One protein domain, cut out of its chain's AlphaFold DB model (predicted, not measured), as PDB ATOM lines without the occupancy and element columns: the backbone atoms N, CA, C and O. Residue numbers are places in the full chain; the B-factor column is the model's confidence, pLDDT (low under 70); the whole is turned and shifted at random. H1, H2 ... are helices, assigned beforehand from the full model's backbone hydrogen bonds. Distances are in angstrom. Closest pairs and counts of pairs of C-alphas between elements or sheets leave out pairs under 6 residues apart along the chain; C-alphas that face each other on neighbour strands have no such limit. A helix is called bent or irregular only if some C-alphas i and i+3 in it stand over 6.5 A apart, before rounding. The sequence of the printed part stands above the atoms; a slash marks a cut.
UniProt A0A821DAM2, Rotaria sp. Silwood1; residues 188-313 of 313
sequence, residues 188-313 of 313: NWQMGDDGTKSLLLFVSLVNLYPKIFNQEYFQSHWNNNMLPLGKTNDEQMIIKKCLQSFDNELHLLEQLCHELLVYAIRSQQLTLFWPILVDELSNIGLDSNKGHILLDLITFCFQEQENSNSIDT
ATOM      1  N   ASN A 188     148.581 200.035  85.009       62.62
ATOM      2  CA  ASN A 188     147.308 200.764  85.106       62.62
ATOM      3  C   ASN A 188     146.044 199.896  84.979       62.62
ATOM      4  O   ASN A 188     145.080 200.313  84.341       62.62
ATOM      5  N   TRP A 189     146.053 198.678  85.531       60.62
ATOM      6  CA  TRP A 189     144.913 197.758  85.448       60.62
ATOM      7  C   TRP A 189     144.400 197.461  84.033       60.62
ATOM      8  O   TRP A 189     143.285 196.962  83.867       60.62
ATOM      9  N   GLN A 190     145.221 197.675  83.001       61.12
ATOM     10  CA  GLN A 190     144.950 197.170  81.658       61.12
ATOM     11  C   GLN A 190     145.200 195.658  81.650       61.12
ATOM     12  O   GLN A 190     146.167 195.138  81.097       61.12
ATOM     13  N   MET A 191     144.338 194.939  82.364       57.97
ATOM     14  CA  MET A 191     144.339 193.494  82.436       57.97
ATOM     15  C   MET A 191     143.673 192.965  81.171       57.97
ATOM     16  O   MET A 191     142.451 192.902  81.073       57.97
ATOM     17  N   GLY A 192     144.485 192.562  80.194       56.94
ATOM     18  CA  GLY A 192     144.038 191.531  79.260       56.94
ATOM     19  C   GLY A 192     143.763 190.221  80.011       56.94
ATOM     20  O   GLY A 192     144.073 190.104  81.199       56.94
ATOM     21  N   ASP A 193     143.265 189.198  79.320       59.53
ATOM     22  CA  ASP A 193     142.982 187.871  79.900       59.53
ATOM     23  C   ASP A 193     144.144 187.267  80.712       59.53
ATOM     24  O   ASP A 193     143.927 186.405  81.564       59.53
ATOM     25  N   ASP A 194     145.384 187.674  80.431       61.25
ATOM     26  CA  ASP A 194     146.577 187.219  81.146       61.25
ATOM     27  C   ASP A 194     146.887 188.029  82.420       61.25
ATOM     28  O   ASP A 194     147.471 187.494  83.363       61.25
ATOM     29  N   GLY A 195     146.437 189.287  82.499       61.44
ATOM     30  CA  GLY A 195     146.575 190.148  83.679       61.44
ATOM     31  C   GLY A 195     145.719 189.655  84.846       61.44
ATOM     32  O   GLY A 195     146.221 189.488  85.955       61.44
ATOM     33  N   THR A 196     144.473 189.276  84.555       65.00
ATOM     34  CA  THR A 196     143.538 188.620  85.487       65.00
ATOM     35  C   THR A 196     144.150 187.346  86.085       65.00
ATOM     36  O   THR A 196     144.093 187.110  87.291       65.00
ATOM     37  N   LYS A 197     144.845 186.565  85.248       69.50
ATOM     38  CA  LYS A 197     145.512 185.304  85.621       69.50
ATOM     39  C   LYS A 197     146.857 185.503  86.324       69.50
ATOM     40  O   LYS A 197     147.424 184.539  86.823       69.50
ATOM     41  N   SER A 198     147.388 186.722  86.339       79.31
ATOM     42  CA  SER A 198     148.658 187.065  86.992       79.31
ATOM     43  C   SER A 198     148.455 187.776  88.329       79.31
ATOM     44  O   SER A 198     149.428 187.989  89.052       79.31
ATOM     45  N   LEU A 199     147.202 188.081  88.692       84.31
ATOM     46  CA  LEU A 199     146.876 188.741  89.950       84.31
ATOM     47  C   LEU A 199     147.287 187.898  91.162       84.31
ATOM     48  O   LEU A 199     147.910 188.438  92.066       84.31
ATOM     49  N   LEU A 200     147.022 186.585  91.160       87.12
ATOM     50  CA  LEU A 200     147.424 185.708  92.265       87.12
ATOM     51  C   LEU A 200     148.939 185.773  92.513       87.12
ATOM     52  O   LEU A 200     149.367 186.023  93.639       87.12
ATOM     53  N   LEU A 201     149.748 185.623  91.456       90.25
ATOM     54  CA  LEU A 201     151.205 185.755  91.537       90.25
ATOM     55  C   LEU A 201     151.608 187.133  92.077       90.25
ATOM     56  O   LEU A 201     152.440 187.224  92.976       90.25
ATOM     57  N   PHE A 202     151.016 188.201  91.543       89.25
ATOM     58  CA  PHE A 202     151.347 189.559  91.948       89.25
ATOM     59  C   PHE A 202     151.038 189.823  93.422       89.25
ATOM     60  O   PHE A 202     151.926 190.243  94.161       89.25
ATOM     61  N   VAL A 203     149.809 189.548  93.861       91.06
ATOM     62  CA  VAL A 203     149.369 189.803  95.239       91.06
ATOM     63  C   VAL A 203     150.193 188.975  96.221       91.06
ATOM     64  O   VAL A 203     150.656 189.521  97.220       91.06
ATOM     65  N   SER A 204     150.504 187.720  95.881       93.38
ATOM     66  CA  SER A 204     151.390 186.875  96.694       93.38
ATOM     67  C   SER A 204     152.769 187.518  96.900       93.38
ATOM     68  O   SER A 204     153.313 187.526  98.003       93.38
ATOM     69  N   LEU A 205     153.351 188.118  95.854       93.75
ATOM     70  CA  LEU A 205     154.645 188.803  95.949       93.75
ATOM     71  C   LEU A 205     154.560 190.129  96.715       93.75
ATOM     72  O   LEU A 205     155.482 190.461  97.464       93.75
ATOM     73  N   VAL A 206     153.457 190.868  96.566       92.69
ATOM     74  CA  VAL A 206     153.167 192.081  97.348       92.69
ATOM     75  C   VAL A 206     153.048 191.749  98.834       92.69
ATOM     76  O   VAL A 206     153.571 192.476  99.686       92.69
ATOM     77  N   ASN A 207     152.393 190.641  99.172       93.69
ATOM     78  CA  ASN A 207     152.283 190.167 100.545       93.69
ATOM     79  C   ASN A 207     153.627 189.703 101.096       93.69
ATOM     80  O   ASN A 207     153.977 190.095 102.209       93.69
ATOM     81  N   LEU A 208     154.416 188.990 100.290       95.12
ATOM     82  CA  LEU A 208     155.749 188.518 100.660       95.12
ATOM     83  C   LEU A 208     156.760 189.663 100.873       95.12
ATOM     84  O   LEU A 208     157.604 189.587 101.767       95.12
ATOM     85  N   TYR A 209     156.680 190.742 100.084       95.00
ATOM     86  CA  TYR A 209     157.653 191.843 100.102       95.00
ATOM     87  C   TYR A 209     157.029 193.253 100.179       95.00
ATOM     88  O   TYR A 209     157.341 194.104  99.342       95.00
ATOM     89  N   PRO A 210     156.260 193.595 101.232       92.31
ATOM     90  CA  PRO A 210     155.578 194.894 101.349       92.31
ATOM     91  C   PRO A 210     156.512 196.100 101.267       92.31
ATOM     92  O   PRO A 210     156.161 197.138 100.726       92.31
ATOM     93  N   LYS A 211     157.740 195.969 101.785       92.44
ATOM     94  CA  LYS A 211     158.733 197.055 101.755       92.44
ATOM     95  C   LYS A 211     159.274 197.344 100.348       92.44
ATOM     96  O   LYS A 211     159.886 198.384 100.153       92.44
ATOM     97  N   ILE A 212     159.115 196.414  99.404       92.81
ATOM     98  CA  ILE A 212     159.440 196.632  97.987       92.81
ATOM     99  C   ILE A 212     158.230 197.220  97.270       92.81
ATOM    100  O   ILE A 212     158.371 198.197  96.543       92.81
ATOM    101  N   PHE A 213     157.057 196.634  97.493       91.00
ATOM    102  CA  PHE A 213     155.788 197.092  96.937       91.00
ATOM    103  C   PHE A 213     155.178 198.171  97.840       91.00
ATOM    104  O   PHE A 213     154.113 197.990  98.426       91.00
ATOM    105  N   ASN A 214     155.920 199.265  98.010       90.00
ATOM    106  CA  ASN A 214     155.531 200.413  98.821       90.00
ATOM    107  C   ASN A 214     154.723 201.431  97.991       90.00
ATOM    108  O   ASN A 214     154.463 201.236  96.803       90.00
ATOM    109  N   GLN A 215     154.359 202.551  98.615       89.56
ATOM    110  CA  GLN A 215     153.645 203.635  97.945       89.56
ATOM    111  C   GLN A 215     154.372 204.148  96.694       89.56
ATOM    112  O   GLN A 215     153.740 204.333  95.660       89.56
ATOM    113  N   GLU A 216     155.693 204.330  96.752       89.88
ATOM    114  CA  GLU A 216     156.494 204.808  95.615       89.88
ATOM    115  C   GLU A 216     156.433 203.836  94.426       89.88
ATOM    116  O   GLU A 216     156.326 204.252  93.268       89.88
ATOM    117  N   TYR A 217     156.459 202.529  94.700       89.50
ATOM    118  CA  TYR A 217     156.297 201.501  93.678       89.50
ATOM    119  C   TYR A 217     154.940 201.628  92.983       89.50
ATOM    120  O   TYR A 217     154.878 201.701  91.755       89.50
ATOM    121  N   PHE A 218     153.854 201.694  93.756       87.75
ATOM    122  CA  PHE A 218     152.514 201.802  93.185       87.75
ATOM    123  C   PHE A 218     152.306 203.129  92.451       87.75
ATOM    124  O   PHE A 218     151.679 203.142  91.393       87.75
ATOM    125  N   GLN A 219     152.886 204.230  92.934       87.38
ATOM    126  CA  GLN A 219     152.775 205.527  92.267       87.38
ATOM    127  C   GLN A 219     153.482 205.497  90.913       87.38
ATOM    128  O   GLN A 219     152.917 205.918  89.907       87.38
ATOM    129  N   SER A 220     154.695 204.943  90.874       86.31
ATOM    130  CA  SER A 220     155.499 204.872  89.650       86.31
ATOM    131  C   SER A 220     154.945 203.908  88.600       86.31
ATOM    132  O   SER A 220     155.135 204.148  87.411       86.31
ATOM    133  N   HIS A 221     154.265 202.833  89.009       80.81
ATOM    134  CA  HIS A 221     153.802 201.799  88.078       80.81
ATOM    135  C   HIS A 221     152.311 201.903  87.746       80.81
ATOM    136  O   HIS A 221     151.929 201.559  86.628       80.81
ATOM    137  N   TRP A 222     151.483 202.367  88.690       78.75
ATOM    138  CA  TRP A 222     150.015 202.373  88.609       78.75
ATOM    139  C   TRP A 222     149.367 203.730  88.871       78.75
ATOM    140  O   TRP A 222     148.139 203.809  88.896       78.75
ATOM    141  N   ASN A 223     150.157 204.787  89.090       83.44
ATOM    142  CA  ASN A 223     149.645 206.112  89.446       83.44
ATOM    143  C   ASN A 223     148.674 206.066  90.648       83.44
ATOM    144  O   ASN A 223     147.677 206.785  90.700       83.44
ATOM    145  N   ASN A 224     148.942 205.170  91.602       82.44
ATOM    146  CA  ASN A 224     148.131 204.963  92.799       82.44
ATOM    147  C   ASN A 224     149.048 204.756  94.012       82.44
ATOM    148  O   ASN A 224     150.192 204.357  93.864       82.44
ATOM    149  N   ASN A 225     148.576 205.008  95.228       83.94
ATOM    150  CA  ASN A 225     149.400 204.851  96.432       83.94
ATOM    151  C   ASN A 225     149.499 203.396  96.909       83.94
ATOM    152  O   ASN A 225     150.299 203.081  97.786       83.94
ATOM    153  N   MET A 226     148.657 202.521  96.370       84.06
ATOM    154  CA  MET A 226     148.506 201.133  96.784       84.06
ATOM    155  C   MET A 226     147.857 200.326  95.653       84.06
ATOM    156  O   MET A 226     147.300 200.913  94.726       84.06
ATOM    157  N   LEU A 227     147.898 198.992  95.730       84.31
ATOM    158  CA  LEU A 227     147.003 198.137  94.942       84.31
ATOM    159  C   LEU A 227     145.558 198.477  95.344       84.31
ATOM    160  O   LEU A 227     145.226 198.308  96.523       84.31
ATOM    161  N   PRO A 228     144.724 198.992  94.426       79.19
ATOM    162  CA  PRO A 228     143.371 199.377  94.780       79.19
ATOM    163  C   PRO A 228     142.453 198.160  94.863       79.19
ATOM    164  O   PRO A 228     142.434 197.317  93.968       79.19
ATOM    165  N   LEU A 229     141.664 198.098  95.931       81.56
ATOM    166  CA  LEU A 229     140.679 197.051  96.167       81.56
ATOM    167  C   LEU A 229     139.243 197.593  96.155       81.56
ATOM    168  O   LEU A 229     138.499 197.437  97.119       81.56
ATOM    169  N   GLY A 230     138.849 198.216  95.040       76.44
ATOM    170  CA  GLY A 230     137.439 198.496  94.755       76.44
ATOM    171  C   GLY A 230     136.905 199.839  95.250       76.44
ATOM    172  O   GLY A 230     135.716 199.957  95.543       76.44
ATOM    173  N   LYS A 231     137.753 200.870  95.313       81.50
ATOM    174  CA  LYS A 231     137.320 202.246  95.592       81.50
ATOM    175  C   LYS A 231     136.489 202.818  94.439       81.50
ATOM    176  O   LYS A 231     135.578 203.605  94.679       81.50
ATOM    177  N   THR A 232     136.805 202.446  93.200       82.88
ATOM    178  CA  THR A 232     136.071 202.864  91.994       82.88
ATOM    179  C   THR A 232     135.322 201.697  91.355       82.88
ATOM    180  O   THR A 232     135.709 200.541  91.515       82.88
ATOM    181  N   ASN A 233     134.266 201.984  90.586       80.50
ATOM    182  CA  ASN A 233     133.502 200.950  89.875       80.50
ATOM    183  C   ASN A 233     134.383 200.103  88.941       80.50
ATOM    184  O   ASN A 233     134.177 198.895  88.836       80.50
ATOM    185  N   ASP A 234     135.381 200.718  88.302       79.06
ATOM    186  CA  ASP A 234     136.314 200.011  87.423       79.06
ATOM    187  C   ASP A 234     137.172 199.016  88.209       79.06
ATOM    188  O   ASP A 234     137.284 197.854  87.822       79.06
ATOM    189  N   GLU A 235     137.711 199.433  89.358       79.88
ATOM    190  CA  GLU A 235     138.479 198.561  90.253       79.88
ATOM    191  C   GLU A 235     137.629 197.392  90.762       79.88
ATOM    192  O   GLU A 235     138.079 196.246  90.734       79.88
ATOM    193  N   GLN A 236     136.385 197.662  91.173       83.56
ATOM    194  CA  GLN A 236     135.455 196.615  91.596       83.56
ATOM    195  C   GLN A 236     135.206 195.623  90.461       83.56
ATOM    196  O   GLN A 236     135.344 194.418  90.656       83.56
ATOM    197  N   MET A 237     134.897 196.109  89.256       82.50
ATOM    198  CA  MET A 237     134.661 195.257  88.092       82.50
ATOM    199  C   MET A 237     135.875 194.378  87.771       82.50
ATOM    200  O   MET A 237     135.708 193.213  87.405       82.50
ATOM    201  N   ILE A 238     137.093 194.904  87.900       79.44
ATOM    202  CA  ILE A 238     138.298 194.117  87.645       79.44
ATOM    203  C   ILE A 238     138.472 193.027  88.697       79.44
ATOM    204  O   ILE A 238     138.713 191.885  88.325       79.44
ATOM    205  N   ILE A 239     138.294 193.336  89.982       84.81
ATOM    206  CA  ILE A 239     138.366 192.337  91.061       84.81
ATOM    207  C   ILE A 239     137.317 191.243  90.854       84.81
ATOM    208  O   ILE A 239     137.624 190.065  91.013       84.81
ATOM    209  N   LYS A 240     136.106 191.605  90.425       86.31
ATOM    210  CA  LYS A 240     135.056 190.638  90.082       86.31
ATOM    211  C   LYS A 240     135.496 189.717  88.939       86.31
ATOM    212  O   LYS A 240     135.457 188.500  89.089       86.31
ATOM    213  N   LYS A 241     136.031 190.272  87.842       84.12
ATOM    214  CA  LYS A 241     136.605 189.487  86.722       84.12
ATOM    215  C   LYS A 241     137.772 188.592  87.173       84.12
ATOM    216  O   LYS A 241     137.843 187.434  86.768       84.12
ATOM    217  N   CYS A 242     138.636 189.133  88.035       81.81
ATOM    218  CA  CYS A 242     139.481 188.475  89.039       81.81
ATOM    219  C   CYS A 242     138.961 187.114  89.481       81.81
ATOM    220  O   CYS A 242     139.405 186.059  89.021       81.81
ATOM    221  N   LEU A 243     138.010 187.189  90.401       86.38
ATOM    222  CA  LEU A 243     137.429 186.066  91.115       86.38
ATOM    223  C   LEU A 243     136.727 185.101  90.151       86.38
ATOM    224  O   LEU A 243     137.021 183.907  90.158       86.38
ATOM    225  N   GLN A 244     135.923 185.634  89.228       84.44
ATOM    226  CA  GLN A 244     135.188 184.848  88.232       84.44
ATOM    227  C   GLN A 244     136.115 184.024  87.324       84.44
ATOM    228  O   GLN A 244     135.778 182.924  86.882       84.44
ATOM    229  N   SER A 245     137.338 184.504  87.067       81.44
ATOM    230  CA  SER A 245     138.298 183.758  86.250       81.44
ATOM    231  C   SER A 245     138.728 182.422  86.871       81.44
ATOM    232  O   SER A 245     139.169 181.544  86.125       81.44
ATOM    233  N   PHE A 246     138.538 182.235  88.183       81.19
ATOM    234  CA  PHE A 246     138.874 181.024  88.941       81.19
ATOM    235  C   PHE A 246     137.645 180.206  89.370       81.19
ATOM    236  O   PHE A 246     137.783 179.273  90.158       81.19
ATOM    237  N   ASP A 247     136.450 180.495  88.842       77.88
ATOM    238  CA  ASP A 247     135.201 179.874  89.312       77.88
ATOM    239  C   ASP A 247     135.179 178.344  89.267       77.88
ATOM    240  O   ASP A 247     134.542 177.717  90.115       77.88
ATOM    241  N   ASN A 248     135.905 177.751  88.317       80.81
ATOM    242  CA  ASN A 248     136.019 176.302  88.134       80.81
ATOM    243  C   ASN A 248     137.243 175.694  88.850       80.81
ATOM    244  O   ASN A 248     137.465 174.482  88.808       80.81
ATOM    245  N   GLU A 249     138.065 176.516  89.504       84.62
ATOM    246  CA  GLU A 249     139.267 176.119  90.233       84.62
ATOM    247  C   GLU A 249     139.210 176.597  91.685       84.62
ATOM    248  O   GLU A 249     140.033 177.401  92.109       84.62
ATOM    249  N   LEU A 250     138.281 176.037  92.464       85.31
ATOM    250  CA  LEU A 250     137.992 176.457  93.845       85.31
ATOM    251  C   LEU A 250     139.235 176.660  94.728       85.31
ATOM    252  O   LEU A 250     139.357 177.706  95.340       85.31
ATOM    253  N   HIS A 251     140.200 175.735  94.709       86.31
ATOM    254  CA  HIS A 251     141.469 175.894  95.441       86.31
ATOM    255  C   HIS A 251     142.280 177.152  95.059       86.31
ATOM    256  O   HIS A 251     142.906 177.769  95.912       86.31
ATOM    257  N   LEU A 252     142.294 177.544  93.778       86.56
ATOM    258  CA  LEU A 252     142.990 178.755  93.326       86.56
ATOM    259  C   LEU A 252     142.187 180.009  93.655       86.56
ATOM    260  O   LEU A 252     142.780 181.041  93.956       86.56
ATOM    261  N   LEU A 253     140.856 179.915  93.591       88.31
ATOM    262  CA  LEU A 253     139.965 180.983  94.023       88.31
ATOM    263  C   LEU A 253     140.157 181.265  95.516       88.31
ATOM    264  O   LEU A 253     140.383 182.410  95.884       88.31
ATOM    265  N   GLU A 254     140.131 180.226  96.349       89.31
ATOM    266  CA  GLU A 254     140.385 180.295  97.790       89.31
ATOM    267  C   GLU A 254     141.746 180.941  98.073       89.31
ATOM    268  O   GLU A 254     141.821 181.935  98.795       89.31
ATOM    269  N   GLN A 255     142.810 180.468  97.412       89.50
ATOM    270  CA  GLN A 255     144.146 181.043  97.555       89.50
ATOM    271  C   GLN A 255     144.186 182.529  97.161       89.50
ATOM    272  O   GLN A 255     144.763 183.343  97.879       89.50
ATOM    273  N   LEU A 256     143.559 182.909  96.042       89.94
ATOM    274  CA  LEU A 256     143.476 184.310  95.622       89.94
ATOM    275  C   LEU A 256     142.714 185.162  96.639       89.94
ATOM    276  O   LEU A 256     143.150 186.273  96.940       89.94
ATOM    277  N   CYS A 257     141.604 184.653  97.172       91.44
ATOM    278  CA  CYS A 257     140.821 185.353  98.182       91.44
ATOM    279  C   CYS A 257     141.644 185.580  99.452       91.44
ATOM    280  O   CYS A 257     141.668 186.704  99.942       91.44
ATOM    281  N   HIS A 258     142.373 184.567  99.932       91.62
ATOM    282  CA  HIS A 258     143.276 184.713 101.075       91.62
ATOM    283  C   HIS A 258     144.347 185.777 100.829       91.62
ATOM    284  O   HIS A 258     144.527 186.669 101.654       91.62
ATOM    285  N   GLU A 259     145.030 185.733  99.685       92.31
ATOM    286  CA  GLU A 259     146.083 186.701  99.365       92.31
ATOM    287  C   GLU A 259     145.528 188.135  99.266       92.31
ATOM    288  O   GLU A 259     146.108 189.078  99.814       92.31
ATOM    289  N   LEU A 260     144.373 188.321  98.621       92.44
ATOM    290  CA  LEU A 260     143.709 189.625  98.556       92.44
ATOM    291  C   LEU A 260     143.244 190.103  99.933       92.44
ATOM    292  O   LEU A 260     143.359 191.290 100.231       92.44
ATOM    293  N   LEU A 261     142.764 189.195 100.781       92.88
ATOM    294  CA  LEU A 261     142.278 189.508 102.119       92.88
ATOM    295  C   LEU A 261     143.413 189.928 103.058       92.88
ATOM    296  O   LEU A 261     143.314 190.975 103.697       92.88
ATOM    297  N   VAL A 262     144.525 189.183 103.069       91.81
ATOM    298  CA  VAL A 262     145.766 189.557 103.773       91.81
ATOM    299  C   VAL A 262     146.202 190.961 103.363       91.81
ATOM    300  O   VAL A 262     146.508 191.812 104.204       91.81
ATOM    301  N   TYR A 263     146.187 191.236 102.057       91.88
ATOM    302  CA  TYR A 263     146.537 192.552 101.547       91.88
ATOM    303  C   TYR A 263     145.538 193.632 101.999       91.88
ATOM    304  O   TYR A 263     145.954 194.719 102.414       91.88
ATOM    305  N   ALA A 264     144.233 193.356 101.936       92.12
ATOM    306  CA  ALA A 264     143.170 194.287 102.309       92.12
ATOM    307  C   ALA A 264     143.234 194.677 103.789       92.12
ATOM    308  O   ALA A 264     143.117 195.860 104.106       92.12
ATOM    309  N   ILE A 265     143.470 193.712 104.681       89.75
ATOM    310  CA  ILE A 265     143.640 193.950 106.119       89.75
ATOM    311  C   ILE A 265     144.850 194.860 106.347       89.75
ATOM    312  O   ILE A 265     144.722 195.945 106.914       89.75
ATOM    313  N   ARG A 266     146.015 194.482 105.808       88.25
ATOM    314  CA  ARG A 266     147.270 195.229 105.987       88.25
ATOM    315  C   ARG A 266     147.226 196.645 105.409       88.25
ATOM    316  O   ARG A 266     147.864 197.546 105.943       88.25
ATOM    317  N   SER A 267     146.519 196.832 104.297       88.50
ATOM    318  CA  SER A 267     146.371 198.133 103.631       88.50
ATOM    319  C   SER A 267     145.153 198.932 104.100       88.50
ATOM    320  O   SER A 267     144.892 199.994 103.540       88.50
ATOM    321  N   GLN A 268     144.421 198.451 105.113       89.69
ATOM    322  CA  GLN A 268     143.205 199.084 105.643       89.69
ATOM    323  C   GLN A 268     142.105 199.292 104.582       89.69
ATOM    324  O   GLN A 268     141.311 200.225 104.655       89.69
ATOM    325  N   GLN A 269     142.037 198.400 103.589       90.69
ATOM    326  CA  GLN A 269     141.029 198.391 102.524       90.69
ATOM    327  C   GLN A 269     139.954 197.313 102.724       90.69
ATOM    328  O   GLN A 269     139.141 197.085 101.829       90.69
ATOM    329  N   LEU A 270     139.922 196.642 103.881       90.38
ATOM    330  CA  LEU A 270     138.971 195.558 104.144       90.38
ATOM    331  C   LEU A 270     137.514 195.994 103.930       90.38
ATOM    332  O   LEU A 270     136.753 195.267 103.306       90.38
ATOM    333  N   THR A 271     137.132 197.193 104.373       91.12
ATOM    334  CA  THR A 271     135.759 197.705 104.215       91.12
ATOM    335  C   THR A 271     135.361 197.952 102.760       91.12
ATOM    336  O   THR A 271     134.176 197.904 102.444       91.12
ATOM    337  N   LEU A 272     136.333 198.199 101.876       89.81
ATOM    338  CA  LEU A 272     136.110 198.369 100.438       89.81
ATOM    339  C   LEU A 272     136.040 197.015  99.730       89.81
ATOM    340  O   LEU A 272     135.174 196.792  98.888       89.81
ATOM    341  N   PHE A 273     136.937 196.101 100.099       91.00
ATOM    342  CA  PHE A 273     137.077 194.805  99.450       91.00
ATOM    343  C   PHE A 273     136.013 193.790  99.880       91.00
ATOM    344  O   PHE A 273     135.500 193.040  99.052       91.00
ATOM    345  N   TRP A 274     135.677 193.759 101.172       92.00
ATOM    346  CA  TRP A 274     134.824 192.730 101.764       92.00
ATOM    347  C   TRP A 274     133.438 192.627 101.115       92.00
ATOM    348  O   TRP A 274     133.052 191.510 100.773       92.00
ATOM    349  N   PRO A 275     132.706 193.731 100.852       91.06
ATOM    350  CA  PRO A 275     131.411 193.644 100.179       91.06
ATOM    351  C   PRO A 275     131.514 193.013  98.788       91.06
ATOM    352  O   PRO A 275     130.703 192.167  98.441       91.06
ATOM    353  N   ILE A 276     132.557 193.349  98.019       90.69
ATOM    354  CA  ILE A 276     132.791 192.794  96.675       90.69
ATOM    355  C   ILE A 276     133.005 191.286  96.763       90.69
ATOM    356  O   ILE A 276     132.430 190.530  95.988       90.69
ATOM    357  N   LEU A 277     133.844 190.856  97.706       89.25
ATOM    358  CA  LEU A 277     134.163 189.452  97.921       89.25
ATOM    359  C   LEU A 277     132.924 188.652  98.345       89.25
ATOM    360  O   LEU A 277     132.665 187.595  97.775       89.25
ATOM    361  N   VAL A 278     132.153 189.161  99.312       88.94
ATOM    362  CA  VAL A 278     130.913 188.525  99.780       88.94
ATOM    363  C   VAL A 278     129.893 188.450  98.654       88.94
ATOM    364  O   VAL A 278     129.335 187.378  98.433       88.94
ATOM    365  N   ASP A 279     129.677 189.545  97.923       87.81
ATOM    366  CA  ASP A 279     128.736 189.589  96.805       87.81
ATOM    367  C   ASP A 279     129.116 188.567  95.735       87.81
ATOM    368  O   ASP A 279     128.270 187.788  95.305       87.81
ATOM    369  N   GLU A 280     130.384 188.519  95.314       86.62
ATOM    370  CA  GLU A 280     130.813 187.555  94.296       86.62
ATOM    371  C   GLU A 280     130.709 186.117  94.798       86.62
ATOM    372  O   GLU A 280     130.109 185.288  94.118       86.62
ATOM    373  N   LEU A 281     131.207 185.800  95.996       83.12
ATOM    374  CA  LEU A 281     131.133 184.434  96.524       83.12
ATOM    375  C   LEU A 281     129.687 183.976  96.786       83.12
ATOM    376  O   LEU A 281     129.399 182.790  96.632       83.12
ATOM    377  N   SER A 282     128.778 184.899  97.120       79.56
ATOM    378  CA  SER A 282     127.352 184.609  97.342       79.56
ATOM    379  C   SER A 282     126.568 184.470  96.034       79.56
ATOM    380  O   SER A 282     125.691 183.611  95.928       79.56
ATOM    381  N   ASN A 283     126.891 185.279  95.017       71.69
ATOM    382  CA  ASN A 283     126.224 185.255  93.711       71.69
ATOM    383  C   ASN A 283     126.518 183.987  92.906       71.69
ATOM    384  O   ASN A 283     125.743 183.638  92.017       71.69
ATOM    385  N   ILE A 284     127.598 183.269  93.218       61.25
ATOM    386  CA  ILE A 284     127.960 182.043  92.497       61.25
ATOM    387  C   ILE A 284     127.239 180.798  93.067       61.25
ATOM    388  O   ILE A 284     127.560 179.661  92.725       61.25
ATOM    389  N   GLY A 285     126.201 181.017  93.880       53.16
ATOM    390  CA  GLY A 285     125.336 179.985  94.433       53.16
ATOM    391  C   GLY A 285     125.907 179.377  95.711       53.16
ATOM    392  O   GLY A 285     127.077 179.006  95.788       53.16
ATOM    393  N   LEU A 286     125.039 179.194  96.707       50.97
ATOM    394  CA  LEU A 286     125.287 178.396  97.917       50.97
ATOM    395  C   LEU A 286     125.387 176.885  97.612       50.97
ATOM    396  O   LEU A 286     125.072 176.051  98.460       50.97
ATOM    397  N   ASP A 287     125.825 176.507  96.410       54.41
ATOM    398  CA  ASP A 287     126.266 175.147  96.152       54.41
ATOM    399  C   ASP A 287     127.493 174.913  97.042       54.41
ATOM    400  O   ASP A 287     128.528 175.561  96.889       54.41
ATOM    401  N   SER A 288     127.308 174.025  98.023       62.66
ATOM    402  CA  SER A 288     128.092 173.746  99.247       62.66
ATOM    403  C   SER A 288     129.617 173.978  99.270       62.66
ATOM    404  O   SER A 288     130.179 174.128 100.352       62.66
ATOM    405  N   ASN A 289     130.300 174.056  98.130       66.62
ATOM    406  CA  ASN A 289     131.752 174.196  98.058       66.62
ATOM    407  C   ASN A 289     132.258 175.650  98.163       66.62
ATOM    408  O   ASN A 289     133.333 175.862  98.716       66.62
ATOM    409  N   LYS A 290     131.527 176.666  97.669       73.62
ATOM    410  CA  LYS A 290     131.967 178.081  97.785       73.62
ATOM    411  C   LYS A 290     131.587 178.723  99.119       73.62
ATOM    412  O   LYS A 290     132.311 179.586  99.607       73.62
ATOM    413  N   GLY A 291     130.510 178.246  99.745       76.94
ATOM    414  CA  GLY A 291     130.152 178.632 101.111       76.94
ATOM    415  C   GLY A 291     131.256 178.298 102.120       76.94
ATOM    416  O   GLY A 291     131.508 179.093 103.019       76.94
ATOM    417  N   HIS A 292     131.969 177.181 101.923       83.38
ATOM    418  CA  HIS A 292     133.125 176.818 102.749       83.38
ATOM    419  C   HIS A 292     134.252 177.852 102.644       83.38
ATOM    420  O   HIS A 292     134.739 178.312 103.667       83.38
ATOM    421  N   ILE A 293     134.587 178.303 101.425       86.62
ATOM    422  CA  ILE A 293     135.598 179.354 101.208       86.62
ATOM    423  C   ILE A 293     135.220 180.624 101.979       86.62
ATOM    424  O   ILE A 293     136.052 181.209 102.661       86.62
ATOM    425  N   LEU A 294     133.954 181.052 101.910       86.38
ATOM    426  CA  LEU A 294     133.507 182.237 102.644       86.38
ATOM    427  C   LEU A 294     133.634 182.055 104.168       86.38
ATOM    428  O   LEU A 294     134.086 182.972 104.850       86.38
ATOM    429  N   LEU A 295     133.269 180.886 104.702       85.50
ATOM    430  CA  LEU A 295     133.410 180.575 106.130       85.50
ATOM    431  C   LEU A 295     134.879 180.554 106.581       85.50
ATOM    432  O   LEU A 295     135.192 181.095 107.645       85.50
ATOM    433  N   ASP A 296     135.778 179.998 105.768       88.38
ATOM    434  CA  ASP A 296     137.219 179.999 106.042       88.38
ATOM    435  C   ASP A 296     137.773 181.425 106.072       88.38
ATOM    436  O   ASP A 296     138.507 181.794 106.989       88.38
ATOM    437  N   LEU A 297     137.367 182.265 105.117       89.12
ATOM    438  CA  LEU A 297     137.789 183.665 105.042       89.12
ATOM    439  C   LEU A 297     137.246 184.496 106.213       89.12
ATOM    440  O   LEU A 297     137.964 185.340 106.745       89.12
ATOM    441  N   ILE A 298     136.006 184.244 106.652       87.94
ATOM    442  CA  ILE A 298     135.442 184.857 107.866       87.94
ATOM    443  C   ILE A 298     136.264 184.450 109.093       87.94
ATOM    444  O   ILE A 298     136.656 185.307 109.884       87.94
ATOM    445  N   THR A 299     136.551 183.154 109.236       88.88
ATOM    446  CA  THR A 299     137.343 182.621 110.354       88.88
ATOM    447  C   THR A 299     138.737 183.247 110.380       88.88
ATOM    448  O   THR A 299     139.196 183.696 111.429       88.88
ATOM    449  N   PHE A 300     139.375 183.356 109.214       89.31
ATOM    450  CA  PHE A 300     140.664 184.019 109.048       89.31
ATOM    451  C   PHE A 300     140.620 185.499 109.461       89.31
ATOM    452  O   PHE A 300     141.480 185.947 110.215       89.31
ATOM    453  N   CYS A 301     139.602 186.259 109.033       85.62
ATOM    454  CA  CYS A 301     139.423 187.659 109.443       85.62
ATOM    455  C   CYS A 301     139.362 187.823 110.966       85.62
ATOM    456  O   CYS A 301     139.995 188.733 111.501       85.62
ATOM    457  N   PHE A 302     138.610 186.961 111.659       84.81
ATOM    458  CA  PHE A 302     138.510 187.012 113.118       84.81
ATOM    459  C   PHE A 302     139.859 186.730 113.789       84.81
ATOM    460  O   PHE A 302     140.270 187.493 114.662       84.81
ATOM    461  N   GLN A 303     140.586 185.706 113.332       87.50
ATOM    462  CA  GLN A 303     141.910 185.366 113.865       87.50
ATOM    463  C   GLN A 303     142.923 186.508 113.683       87.50
ATOM    464  O   GLN A 303     143.664 186.842 114.606       87.50
ATOM    465  N   GLU A 304     142.945 187.149 112.513       81.94
ATOM    466  CA  GLU A 304     143.851 188.273 112.249       81.94
ATOM    467  C   GLU A 304     143.513 189.518 113.085       81.94
ATOM    468  O   GLU A 304     144.417 190.241 113.516       81.94
ATOM    469  N   GLN A 305     142.228 189.766 113.360       74.75
ATOM    470  CA  GLN A 305     141.805 190.845 114.260       74.75
ATOM    471  C   GLN A 305     142.229 190.583 115.710       74.75
ATOM    472  O   GLN A 305     142.735 191.493 116.368       74.75
ATOM    473  N   GLU A 306     142.072 189.353 116.201       76.62
ATOM    474  CA  GLU A 306     142.526 188.959 117.540       76.62
ATOM    475  C   GLU A 306     144.046 189.097 117.685       76.62
ATOM    476  O   GLU A 306     144.529 189.700 118.646       76.62
ATOM    477  N   ASN A 307     144.804 188.630 116.688       75.00
ATOM    478  CA  ASN A 307     146.262 188.748 116.671       75.00
ATOM    479  C   ASN A 307     146.722 190.213 116.657       75.00
ATOM    480  O   ASN A 307     147.658 190.566 117.374       75.00
ATOM    481  N   SER A 308     146.044 191.079 115.899       65.62
ATOM    482  CA  SER A 308     146.371 192.511 115.834       65.62
ATOM    483  C   SER A 308     146.141 193.223 117.172       65.62
ATOM    484  O   SER A 308     146.952 194.054 117.561       65.62
ATOM    485  N   ASN A 309     145.092 192.852 117.915       57.41
ATOM    486  CA  ASN A 309     144.792 193.433 119.228       57.41
ATOM    487  C   ASN A 309     145.736 192.941 120.343       57.41
ATOM    488  O   ASN A 309     145.910 193.630 121.342       57.41
ATOM    489  N   SER A 310     146.349 191.763 120.182       52.53
ATOM    490  CA  SER A 310     147.272 191.175 121.170       52.53
ATOM    491  C   SER A 310     148.693 191.755 121.150       52.53
ATOM    492  O   SER A 310     149.462 191.532 122.080       52.53
ATOM    493  N   ILE A 311     149.058 192.483 120.091       48.69
ATOM    494  CA  ILE A 311     150.387 193.100 119.930       48.69
ATOM    495  C   ILE A 311     150.444 194.489 120.599       48.69
ATOM    496  O   ILE A 311     151.534 194.987 120.879       48.69
ATOM    497  N   ASP A 312     149.285 195.075 120.913       41.09
ATOM    498  CA  ASP A 312     149.143 196.406 121.516       41.09
ATOM    499  C   ASP A 312     148.846 196.379 123.039       41.09
ATOM    500  O   ASP A 312     148.541 197.421 123.627       41.09
ATOM    501  N   THR A 313     148.962 195.215 123.696       38.62
ATOM    502  CA  THR A 313     148.872 195.027 125.166       38.62
ATOM    503  C   THR A 313     150.170 194.499 125.752       38.62
ATOM    504  O   THR A 313     150.600 195.027 126.802       38.62
TER     505      THR A 313
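This is residues 188 to 313 of the 313 residues of a protein of Rotaria sp. Silwood1 (UniProt A0A821DAM2). Three helices, H5, H6 and H7, run up and down side by side as a bundle, with H2 packed slantwise on H5 and H4 on H6. H3 lies off by itself toward one end, held on two short links, and the last part of H7 with the tail, residues 306 to 313, sticks out. The printed part has 126 residues with seven named helices, H1 to H7 in order along the chain, and no named strand; the class is all helix. It is compact, with a radius of gyration of the C-alphas of 14.6 A, and spans 46 by 42 by 23 A.

After residues 188 to 192, H1 covers residues 193 to 196, with C-alpha 193 at (142.982, 187.871, 79.900). H2 is residues 199 to 208, 13.9 A long, and H3 is residues 215 to 222, 10.1 A. H4, residues 233 to 244, is 16.3 A long. H5, residues 250 to 266, measures 24.2 A and begins at C-alpha 250, (137.992, 176.457, 93.845). H6, residues 270 to 283, is 19.4 A long and irregular, but only just: C-alphas 272 and 275 are 6.7 A apart. H7, residues 289 to 310, is the longest at 32.6 A and ends at C-alpha 310, (147.272, 191.175, 121.170).

H5 is the hub, touching four helices. H5, H6 and H7 form an up-and-down bundle, each helix running against the one before it. H5 and H6 are a hairpin at a shallow tilt of 19 degrees, closest at the C-alphas of Ala 264 and Leu 270, 4.8 A. H6 and H7, also a hairpin, tilt by 18 degrees, closest at Leu 281 and Lys 290, 6.5 A between C-alphas. H7 touches H5 with residues 289 to 297 alone, the same way at 25 degrees, closest at the C-alphas of Glu 254 and Ile 293, 6.0 A. H2 touches H5 at a steep tilt of 44 degrees, with the C-alphas of Leu 200 and Leu 256 5.4 A apart. H4 touches H6 at a steep tilt of 49 degrees, closest at the C-alphas of Lys 240 and Glu 280, 6.7 A. H4 and H5, a hairpin, only just touch, with 3 pairs of C-alphas within 8 A, the closest being Leu 243 and Leu 253, 6.4 A. H1 and H4 only just touch as well, with 3 such pairs, the closest being Thr 196 and Cys 242, 5.4 A. H3 touches no helix. Every O i to N i+4 pair is within hydrogen-bond range in H2, H3, H4 and H5; H6 has 8 of 10 and H7 17 of 18, and H1 is too short for one.

The outline is only just flat, and the C-alphas farthest apart are those of Gly 192 and Thr 313, 46.3 A. The printed part has no cut, and no link is long. Mean pLDDT of the printed part is 81.3; residues 188 to 197, 284 to 289 and 308 to 313 of the model are under 70.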